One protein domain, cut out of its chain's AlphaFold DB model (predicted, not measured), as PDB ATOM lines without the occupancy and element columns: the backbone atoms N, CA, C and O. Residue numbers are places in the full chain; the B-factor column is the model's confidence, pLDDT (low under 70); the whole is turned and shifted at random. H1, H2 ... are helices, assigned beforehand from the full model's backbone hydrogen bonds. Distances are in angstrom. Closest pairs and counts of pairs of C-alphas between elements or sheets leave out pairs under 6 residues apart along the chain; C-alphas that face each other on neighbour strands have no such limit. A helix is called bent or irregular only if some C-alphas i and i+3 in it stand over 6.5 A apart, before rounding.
ATOM      1  N   SER A 121      -6.336  25.889  97.776       92.38
ATOM      2  CA  SER A 121      -6.405  24.848  96.742       92.38
ATOM      3  C   SER A 121      -5.121  24.803  95.901       92.38
ATOM      4  O   SER A 121      -4.484  23.750  95.795       92.38
ATOM      5  N   LYS A 122      -4.648  25.966  95.428       93.69
ATOM      6  CA  LYS A 122      -3.384  26.101  94.680       93.69
ATOM      7  C   LYS A 122      -2.169  25.631  95.490       93.69
ATOM      8  O   LYS A 122      -1.326  24.896  94.971       93.69
ATOM      9  N   MET A 123      -2.083  25.983  96.777       92.38
ATOM     10  CA  MET A 123      -0.990  25.515  97.645       92.38
ATOM     11  C   MET A 123      -1.032  24.001  97.891       92.38
ATOM     12  O   MET A 123       0.014  23.354  97.873       92.38
ATOM     13  N   LYS A 124      -2.223  23.414  98.071       91.75
ATOM     14  CA  LYS A 124      -2.377  21.957  98.220       91.75
ATOM     15  C   LYS A 124      -1.953  21.199  96.960       91.75
ATOM     16  O   LYS A 124      -1.346  20.140  97.094       91.75
ATOM     17  N   GLY A 125      -2.232  21.736  95.768       92.12
ATOM     18  CA  GLY A 125      -1.768  21.169  94.495       92.12
ATOM     19  C   GLY A 125      -0.242  21.087  94.426       92.12
ATOM     20  O   GLY A 125       0.310  19.995  94.298       92.12
ATOM     21  N   ARG A 126       0.442  22.216  94.657       90.25
ATOM     22  CA  ARG A 126       1.917  22.287  94.648       90.25
ATOM     23  C   ARG A 126       2.570  21.403  95.714       90.25
ATOM     24  O   ARG A 126       3.625  20.822  95.478       90.25
ATOM     25  N   ALA A 127       1.957  21.288  96.893       91.38
ATOM     26  CA  ALA A 127       2.459  20.411  97.948       91.38
ATOM     27  C   ALA A 127       2.339  18.925  97.570       91.38
ATOM     28  O   ALA A 127       3.275  18.164  97.806       91.38
ATOM     29  N   LYS A 128       1.219  18.510  96.959       90.88
ATOM     30  CA  LYS A 128       1.035  17.131  96.475       90.88
ATOM     31  C   LYS A 128       2.027  16.778  95.371       90.88
ATOM     32  O   LYS A 128       2.579  15.683  95.400       90.88
ATOM     33  N   GLU A 129       2.274  17.700  94.446       92.75
ATOM     34  CA  GLU A 129       3.228  17.514  93.353       92.75
ATOM     35  C   GLU A 129       4.650  17.293  93.887       92.75
ATOM     36  O   GLU A 129       5.225  16.228  93.651       92.75
ATOM     37  N   LYS A 130       5.148  18.194  94.746       91.19
ATOM     38  CA  LYS A 130       6.466  18.056  95.393       91.19
ATOM     39  C   LYS A 130       6.598  16.775  96.216       91.19
ATOM     40  O   LYS A 130       7.650  16.139  96.222       91.19
ATOM     41  N   LEU A 131       5.535  16.375  96.914       87.69
ATOM     42  CA  LEU A 131       5.539  15.141  97.700       87.69
ATOM     43  C   LEU A 131       5.560  13.906  96.790       87.69
ATOM     44  O   LEU A 131       6.271  12.947  97.078       87.69
ATOM     45  N   SER A 132       4.857  13.946  95.656       87.00
ATOM     46  CA  SER A 132       4.894  12.878  94.654       87.00
ATOM     47  C   SER A 132       6.268  12.752  93.983       87.00
ATOM     48  O   SER A 132       6.742  11.635  93.770       87.00
ATOM     49  N   GLU A 133       6.953  13.869  93.723       91.56
ATOM     50  CA  GLU A 133       8.323  13.880  93.205       91.56
ATOM     51  C   GLU A 133       9.317  13.330  94.227       91.56
ATOM     52  O   GLU A 133      10.117  12.458  93.889       91.56
ATOM     53  N   ALA A 134       9.228  13.755  95.491       84.62
ATOM     54  CA  ALA A 134      10.084  13.253  96.564       84.62
ATOM     55  C   ALA A 134       9.907  11.740  96.790       84.62
ATOM     56  O   ALA A 134      10.886  11.014  96.994       84.62
ATOM     57  N   VAL A 135       8.668  11.243  96.698       84.31
ATOM     58  CA  VAL A 135       8.362   9.807  96.778       84.31
ATOM     59  C   VAL A 135       8.945   9.058  95.578       84.31
ATOM     60  O   VAL A 135       9.615   8.043  95.771       84.31
ATOM     61  N   LYS A 136       8.780   9.564  94.347       86.31
ATOM     62  CA  LYS A 136       9.385   8.964  93.141       86.31
ATOM     63  C   LYS A 136      10.917   8.953  93.214       86.31
ATOM     64  O   LYS A 136      11.530   7.932  92.908       86.31
ATOM     65  N   ALA A 137      11.532  10.048  93.661       83.75
ATOM     66  CA  ALA A 137      12.978  10.166  93.830       83.75
ATOM     67  C   ALA A 137      13.515   9.184  94.879       83.75
ATOM     68  O   ALA A 137      14.555   8.561  94.674       83.75
ATOM     69  N   SER A 138      12.782   8.986  95.974       77.44
ATOM     70  CA  SER A 138      13.169   8.028  97.012       77.44
ATOM     71  C   SER A 138      12.988   6.575  96.565       77.44
ATOM     72  O   SER A 138      13.818   5.731  96.895       77.44
ATOM     73  N   ARG A 139      11.973   6.282  95.735       80.69
ATOM     74  CA  ARG A 139      11.777   4.951  95.130       80.69
ATOM     75  C   ARG A 139      12.944   4.553  94.221       80.69
ATOM     76  O   ARG A 139      13.327   3.389  94.207       80.69
ATOM     77  N   ARG A 140      13.549   5.520  93.518       83.94
ATOM     78  CA  ARG A 140      14.743   5.301  92.679       83.94
ATOM     79  C   ARG A 140      16.003   4.973  93.484       83.94
ATOM     80  O   ARG A 140      16.891   4.322  92.954       83.94
ATOM     81  N   LYS A 141      16.089   5.381  94.755       81.69
ATOM     82  CA  LYS A 141      17.286   5.173  95.592       81.69
ATOM     83  C   LYS A 141      17.381   3.780  96.226       81.69
ATOM     84  O   LYS A 141      18.335   3.527  96.948       81.69
ATOM     85  N   GLY A 142      16.423   2.878  95.980       69.88
ATOM     86  CA  GLY A 142      16.553   1.449  96.302       69.88
ATOM     87  C   GLY A 142      16.765   1.104  97.782       69.88
ATOM     88  O   GLY A 142      17.060  -0.039  98.113       69.88
ATOM     89  N   THR A 143      16.611   2.055  98.705       66.62
ATOM     90  CA  THR A 143      16.820   1.795 100.129       66.62
ATOM     91  C   THR A 143      15.647   0.971 100.655       66.62
ATOM     92  O   THR A 143      14.515   1.461 100.692       66.62
ATOM     93  N   GLY A 144      15.901  -0.259 101.114       72.38
ATOM     94  CA  GLY A 144      14.893  -1.163 101.696       72.38
ATOM     95  C   GLY A 144      14.101  -0.583 102.882       72.38
ATOM     96  O   GLY A 144      13.096  -1.159 103.298       72.38
ATOM     97  N   LEU A 145      14.497   0.590 103.389       73.19
ATOM     98  CA  LEU A 145      13.718   1.404 104.322       73.19
ATOM     99  C   LEU A 145      12.330   1.776 103.771       73.19
ATOM    100  O   LEU A 145      11.368   1.824 104.535       73.19
ATOM    101  N   PHE A 146      12.199   1.994 102.458       69.81
ATOM    102  CA  PHE A 146      10.948   2.477 101.869       69.81
ATOM    103  C   PHE A 146       9.823   1.443 101.957       69.81
ATOM    104  O   PHE A 146       8.703   1.803 102.304       69.81
ATOM    105  N   ARG A 147      10.127   0.148 101.773       75.12
ATOM    106  CA  ARG A 147       9.138  -0.930 101.961       75.12
ATOM    107  C   ARG A 147       8.644  -1.003 103.405       75.12
ATOM    108  O   ARG A 147       7.460  -1.211 103.631       75.12
ATOM    109  N   LYS A 148       9.523  -0.783 104.392       76.62
ATOM    110  CA  LYS A 148       9.132  -0.778 105.814       76.62
ATOM    111  C   LYS A 148       8.219   0.404 106.148       76.62
ATOM    112  O   LYS A 148       7.240   0.229 106.872       76.62
ATOM    113  N   VAL A 149       8.507   1.584 105.595       79.25
ATOM    114  CA  VAL A 149       7.666   2.777 105.779       79.25
ATOM    115  C   VAL A 149       6.329   2.615 105.053       79.25
ATOM    116  O   VAL A 149       5.298   2.900 105.647       79.25
ATOM    117  N   GLU A 150       6.320   2.093 103.826       81.31
ATOM    118  CA  GLU A 150       5.108   1.865 103.024       81.31
ATOM    119  C   GLU A 150       4.160   0.859 103.698       81.31
ATOM    120  O   GLU A 150       2.978   1.152 103.864       81.31
ATOM    121  N   ILE A 151       4.688  -0.264 104.199       82.06
ATOM    122  CA  ILE A 151       3.915  -1.245 104.978       82.06
ATOM    123  C   ILE A 151       3.362  -0.612 106.265       82.06
ATOM    124  O   ILE A 151       2.190  -0.799 106.589       82.06
ATOM    125  N   SER A 152       4.166   0.186 106.978       78.44
ATOM    126  CA  SER A 152       3.719   0.864 108.206       78.44
ATOM    127  C   SER A 152       2.627   1.907 107.930       78.44
ATOM    128  O   SER A 152       1.682   2.040 108.709       78.44
ATOM    129  N   LEU A 153       2.727   2.632 106.811       83.25
ATOM    130  CA  LEU A 153       1.758   3.654 106.422       83.25
ATOM    131  C   LEU A 153       0.443   3.027 105.948       83.25
ATOM    132  O   LEU A 153      -0.625   3.500 106.333       83.25
ATOM    133  N   LEU A 154       0.506   1.939 105.175       83.44
ATOM    134  CA  LEU A 154      -0.671   1.163 104.778       83.44
ATOM    135  C   LEU A 154      -1.383   0.585 106.004       83.44
ATOM    136  O   LEU A 154      -2.590   0.777 106.148       83.44
ATOM    137  N   ALA A 155      -0.643  -0.015 106.941       80.50
ATOM    138  CA  ALA A 155      -1.208  -0.504 108.198       80.50
ATOM    139  C   ALA A 155      -1.907   0.616 108.993       80.50
ATOM    140  O   ALA A 155      -2.989   0.407 109.542       80.50
ATOM    141  N   TYR A 156      -1.340   1.827 109.007       84.12
ATOM    142  CA  TYR A 156      -1.962   2.993 109.638       84.12
ATOM    143  C   TYR A 156      -3.246   3.453 108.930       84.12
ATOM    144  O   TYR A 156      -4.240   3.756 109.593       84.12
ATOM    145  N   VAL A 157      -3.259   3.490 107.594       83.88
ATOM    146  CA  VAL A 157      -4.453   3.865 106.815       83.88
ATOM    147  C   VAL A 157      -5.584   2.856 107.028       83.88
ATOM    148  O   VAL A 157      -6.711   3.275 107.296       83.88
ATOM    149  N   HIS A 158      -5.285   1.554 107.001       82.44
ATOM    150  CA  HIS A 158      -6.270   0.503 107.271       82.44
ATOM    151  C   HIS A 158      -6.807   0.565 108.704       82.44
ATOM    152  O   HIS A 158      -8.021   0.532 108.897       82.44
ATOM    153  N   ALA A 159      -5.943   0.758 109.707       78.00
ATOM    154  CA  ALA A 159      -6.375   0.903 111.098       78.00
ATOM    155  C   ALA A 159      -7.268   2.137 111.306       78.00
ATOM    156  O   ALA A 159      -8.267   2.088 112.023       78.00
ATOM    157  N   ARG A 160      -6.951   3.255 110.640       82.50
ATOM    158  CA  ARG A 160      -7.767   4.473 110.699       82.50
ATOM    159  C   ARG A 160      -9.118   4.303 110.005       82.50
ATOM    160  O   ARG A 160     -10.091   4.908 110.450       82.50
ATOM    161  N   GLN A 161      -9.177   3.534 108.922       81.19
ATOM    162  CA  GLN A 161     -10.432   3.240 108.236       81.19
ATOM    163  C   GLN A 161     -11.314   2.320 109.088       81.19
ATOM    164  O   GLN A 161     -12.450   2.689 109.366       81.19
ATOM    165  N   ALA A 162     -10.750   1.242 109.640       76.94
ATOM    166  CA  ALA A 162     -11.448   0.364 110.580       76.94
ATOM    167  C   ALA A 162     -12.000   1.134 111.793       76.94
ATOM    168  O   ALA A 162     -13.142   0.933 112.192       76.94
ATOM    169  N   LEU A 163     -11.238   2.094 112.335       81.44
ATOM    170  CA  LEU A 163     -11.707   2.955 113.424       81.44
ATOM    171  C   LEU A 163     -12.913   3.821 113.023       81.44
ATOM    172  O   LEU A 163     -13.823   4.020 113.824       81.44
ATOM    173  N   LYS A 164     -12.937   4.353 111.795       82.94
ATOM    174  CA  LYS A 164     -14.088   5.121 111.295       82.94
ATOM    175  C   LYS A 164     -15.318   4.242 111.119       82.94
ATOM    176  O   LYS A 164     -16.418   4.709 111.393       82.94
ATOM    177  N   ASP A 165     -15.129   3.008 110.670       79.81
ATOM    178  CA  ASP A 165     -16.224   2.068 110.444       79.81
ATOM    179  C   ASP A 165     -16.817   1.593 111.783       79.81
ATOM    180  O   ASP A 165     -18.035   1.550 111.936       79.81
ATOM    181  N   VAL A 166     -15.971   1.383 112.800       81.06
ATOM    182  CA  VAL A 166     -16.379   1.134 114.197       81.06
ATOM    183  C   VAL A 166     -17.166   2.311 114.775       81.06
ATOM    184  O   VAL A 166     -18.225   2.107 115.359       81.06
ATOM    185  N   LEU A 167     -16.699   3.548 114.577       79.19
ATOM    186  CA  LEU A 167     -17.369   4.753 115.086       79.19
ATOM    187  C   LEU A 167     -18.706   5.066 114.395       79.19
ATOM    188  O   LEU A 167     -19.462   5.897 114.890       79.19
ATOM    189  N   ARG A 168     -18.985   4.448 113.243       83.00
ATOM    190  CA  ARG A 168     -20.245   4.622 112.505       83.00
ATOM    191  C   ARG A 168     -21.317   3.604 112.884       83.00
ATOM    192  O   ARG A 168     -22.476   3.836 112.561       83.00
ATOM    193  N   LYS A 169     -20.959   2.499 113.543       85.00
ATOM    194  CA  LYS A 169     -21.927   1.517 114.045       85.00
ATOM    195  C   LYS A 169     -22.437   1.956 115.421       85.00
ATOM    196  O   LYS A 169     -21.639   2.244 116.307       85.00
ATOM    197  N   GLU A 170     -23.756   1.959 115.621       70.06
ATOM    198  CA  GLU A 170     -24.381   2.329 116.907       70.06
ATOM    199  C   GLU A 170     -24.056   1.345 118.046       70.06
ATOM    200  O   GLU A 170     -24.113   1.709 119.220       70.06
ATOM    201  N   ARG A 171     -23.648   0.113 117.707       77.56
ATOM    202  CA  ARG A 171     -23.051  -0.865 118.626       77.56
ATOM    203  C   ARG A 171     -21.875  -1.565 117.934       77.56
ATOM    204  O   ARG A 171     -22.114  -2.381 117.046       77.56
ATOM    205  N   PRO A 172     -20.617  -1.229 118.259       78.50
ATOM    206  CA  PRO A 172     -19.473  -1.908 117.669       78.50
ATOM    207  C   PRO A 172     -19.282  -3.299 118.282       78.50
ATOM    208  O   PRO A 172     -19.419  -3.477 119.492       78.50
ATOM    209  N   ASP A 173     -18.938  -4.267 117.434       83.44
ATOM    210  CA  ASP A 173     -18.615  -5.637 117.833       83.44
ATOM    211  C   ASP A 173     -17.425  -5.629 118.818       83.44
ATOM    212  O   ASP A 173     -16.455  -4.889 118.613       83.44
ATOM    213  N   GLY A 174     -17.485  -6.431 119.889       84.06
ATOM    214  CA  GLY A 174     -16.472  -6.439 120.958       84.06
ATOM    215  C   GLY A 174     -15.043  -6.649 120.441       84.06
ATOM    216  O   GLY A 174     -14.118  -5.954 120.861       84.06
ATOM    217  N   ASP A 175     -14.884  -7.497 119.425       80.75
ATOM    218  CA  ASP A 175     -13.599  -7.778 118.777       80.75
ATOM    219  C   ASP A 175     -13.003  -6.559 118.057       80.75
ATOM    220  O   ASP A 175     -11.782  -6.375 118.013       80.75
ATOM    221  N   ALA A 176     -13.851  -5.684 117.511       76.38
ATOM    222  CA  ALA A 176     -13.409  -4.485 116.811       76.38
ATOM    223  C   ALA A 176     -12.894  -3.422 117.793       76.38
ATOM    224  O   ALA A 176     -11.906  -2.734 117.517       76.38
ATOM    225  N   VAL A 177     -13.521  -3.325 118.969       79.12
ATOM    226  CA  VAL A 177     -13.057  -2.467 120.068       79.12
ATOM    227  C   VAL A 177     -11.722  -2.980 120.612       79.12
ATOM    228  O   VAL A 177     -10.779  -2.201 120.776       79.12
ATOM    229  N   ASP A 178     -11.596  -4.292 120.802       80.88
ATOM    230  CA  ASP A 178     -10.365  -4.937 121.260       80.88
ATOM    231  C   ASP A 178      -9.199  -4.756 120.282       80.88
ATOM    232  O   ASP A 178      -8.066  -4.475 120.695       80.88
ATOM    233  N   PHE A 179      -9.463  -4.847 118.977       82.50
ATOM    234  CA  PHE A 179      -8.469  -4.578 117.940       82.50
ATOM    235  C   PHE A 179      -7.960  -3.129 117.998       82.50
ATOM    236  O   PHE A 179      -6.747  -2.895 117.991       82.50
ATOM    237  N   VAL A 180      -8.862  -2.149 118.128       81.31
ATOM    238  CA  VAL A 180      -8.502  -0.727 118.266       81.31
ATOM    239  C   VAL A 180      -7.676  -0.489 119.535       81.31
ATOM    240  O   VAL A 180      -6.651   0.200 119.486       81.31
ATOM    241  N   CYS A 181      -8.062  -1.088 120.661       78.44
ATOM    242  CA  CYS A 181      -7.334  -0.985 121.926       78.44
ATOM    243  C   CYS A 181      -5.917  -1.574 121.832       78.44
ATOM    244  O   CYS A 181      -4.948  -0.919 122.235       78.44
ATOM    245  N   LYS A 182      -5.763  -2.765 121.238       83.50
ATOM    246  CA  LYS A 182      -4.451  -3.391 120.989       83.50
ATOM    247  C   LYS A 182      -3.587  -2.529 120.065       83.50
ATOM    248  O   LYS A 182      -2.410  -2.309 120.357       83.50
ATOM    249  N   TYR A 183      -4.165  -1.961 119.007       82.31
ATOM    250  CA  TYR A 183      -3.461  -1.066 118.086       82.31
ATOM    251  C   TYR A 183      -2.954   0.214 118.778       82.31
ATOM    252  O   TYR A 183      -1.787   0.593 118.633       82.31
ATOM    253  N   LEU A 184      -3.785   0.853 119.609       81.62
ATOM    254  CA  LEU A 184      -3.397   2.038 120.382       81.62
ATOM    255  C   LEU A 184      -2.300   1.737 121.417       81.62
ATOM    256  O   LEU A 184      -1.417   2.572 121.636       81.62
ATOM    257  N   MET A 185      -2.307   0.545 122.023       82.56
ATOM    258  CA  MET A 185      -1.236   0.100 122.923       82.56
ATOM    259  C   MET A 185       0.105  -0.051 122.191       82.56
ATOM    260  O   MET A 185       1.139   0.378 122.709       82.56
ATOM    261  N   VAL A 186       0.102  -0.606 120.974       82.94
ATOM    262  CA  VAL A 186       1.313  -0.728 120.144       82.94
ATOM    263  C   VAL A 186       1.860   0.652 119.773       82.94
ATOM    264  O   VAL A 186       3.054   0.898 119.949       82.94
ATOM    265  N   LEU A 187       0.998   1.592 119.365       75.31
ATOM    266  CA  LEU A 187       1.409   2.971 119.070       75.31
ATOM    267  C   LEU A 187       2.026   3.677 120.287       75.31
ATOM    268  O   LEU A 187       3.042   4.362 120.153       75.31
ATOM    269  N   ARG A 188       1.461   3.484 121.487       75.62
ATOM    270  CA  ARG A 188       2.041   4.024 122.729       75.62
ATOM    271  C   ARG A 188       3.426   3.444 123.019       75.62
ATOM    272  O   ARG A 188       4.318   4.197 123.405       75.62
ATOM    273  N   ARG A 189       3.634   2.141 122.799       78.69
ATOM    274  CA  ARG A 189       4.944   1.486 122.996       78.69
ATOM    275  C   ARG A 189       5.997   1.962 121.997       78.69
ATOM    276  O   ARG A 189       7.146   2.150 122.388       78.69
ATOM    277  N   LEU A 190       5.620   2.189 120.738       73.25
ATOM    278  CA  LEU A 190       6.534   2.733 119.726       73.25
ATOM    279  C   LEU A 190       6.971   4.161 120.083       73.25
ATOM    280  O   LEU A 190       8.164   4.454 120.081       73.25
ATOM    281  N   LYS A 191       6.033   5.005 120.525       72.56
ATOM    282  CA  LYS A 191       6.328   6.380 120.957       72.56
ATOM    283  C   LYS A 191       7.192   6.450 122.229       72.56
ATOM    284  O   LYS A 191       8.007   7.358 122.385       72.56
TER     285      LYS A 191
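Overview. This is residues 121 to 191 of the 692 residues of the protein "Hypothetical protein" of Symbiodinium natans (UniProt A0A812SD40). Picture an open, flat zigzag of three helices: H1 runs in, the long middle helix H2 folds back from its end as a V, and H3 folds back again from the far end of H2 as a second V. H1 and H3 lie at opposite ends of H2 and have no contact with each other; residues 121 to 134 of H1 and residues 185 to 191 of H3 stick out as free arms. The printed part has 71 residues with three named helices, in the order H1, H2, H3, and no named strand; the class is all helix. It is only just extended, close to loose, with a radius of gyration of the C-alphas of 16.8 A, and its C-alphas span 44 by 33 by 18 A.

Along the chain. Find C-alpha 121 at (-6.405, 24.848, 96.742); from there H1, residues 121 to 140, runs 29.1 A from first to last C-alpha. Next go to C-alpha 145 at (13.718, 1.404, 104.322), where H2, residues 145 to 168, begins; it is the longest helix, with 24 residues and 35.1 A from first to last C-alpha. Then look for H3, residues 174 to 191, which runs 26.2 A to C-alpha 191 at (6.328, 6.380, 120.957). None of the three helices is bent or irregular.

Arrangement. Look first at Arg 139 and Phe 146, the closest C-alphas of H1 and H2, 7.2 A apart. H1 and H2 are close but not clearly touching, with 2 pairs of C-alphas within 8 A. They run opposite ways at a steep tilt of 44 degrees. Farther along, H2 touches H3 with residues 159 to 166 alone, and H3 touches H2 with residues 176 to 183 alone. The closest C-alphas there are those of Val 166 and Ala 176, 6.9 A apart. H2 and H3 run opposite ways at a steep tilt of 39 degrees and form a helical hairpin. H1 and H3 are apart. Along the backbones of H1, H2 and H3, every O i to N i+4 pair is within hydrogen-bond range.

Size, cuts and confidence. The two C-alphas farthest apart are those of Lys 141 and Glu 170, 46.9 A. From the first printed C-alpha, Ser 121, to the last, Lys 191, the distance is 33.0 A. The printed part has no cut. The links from H1 to H2, with 4 residues, and from H2 to H3, with 5 residues, are both tight. In the B-factor column you will find a mean pLDDT of the printed part of 81.7, with residues 142 to 143 and residue 146 under 70.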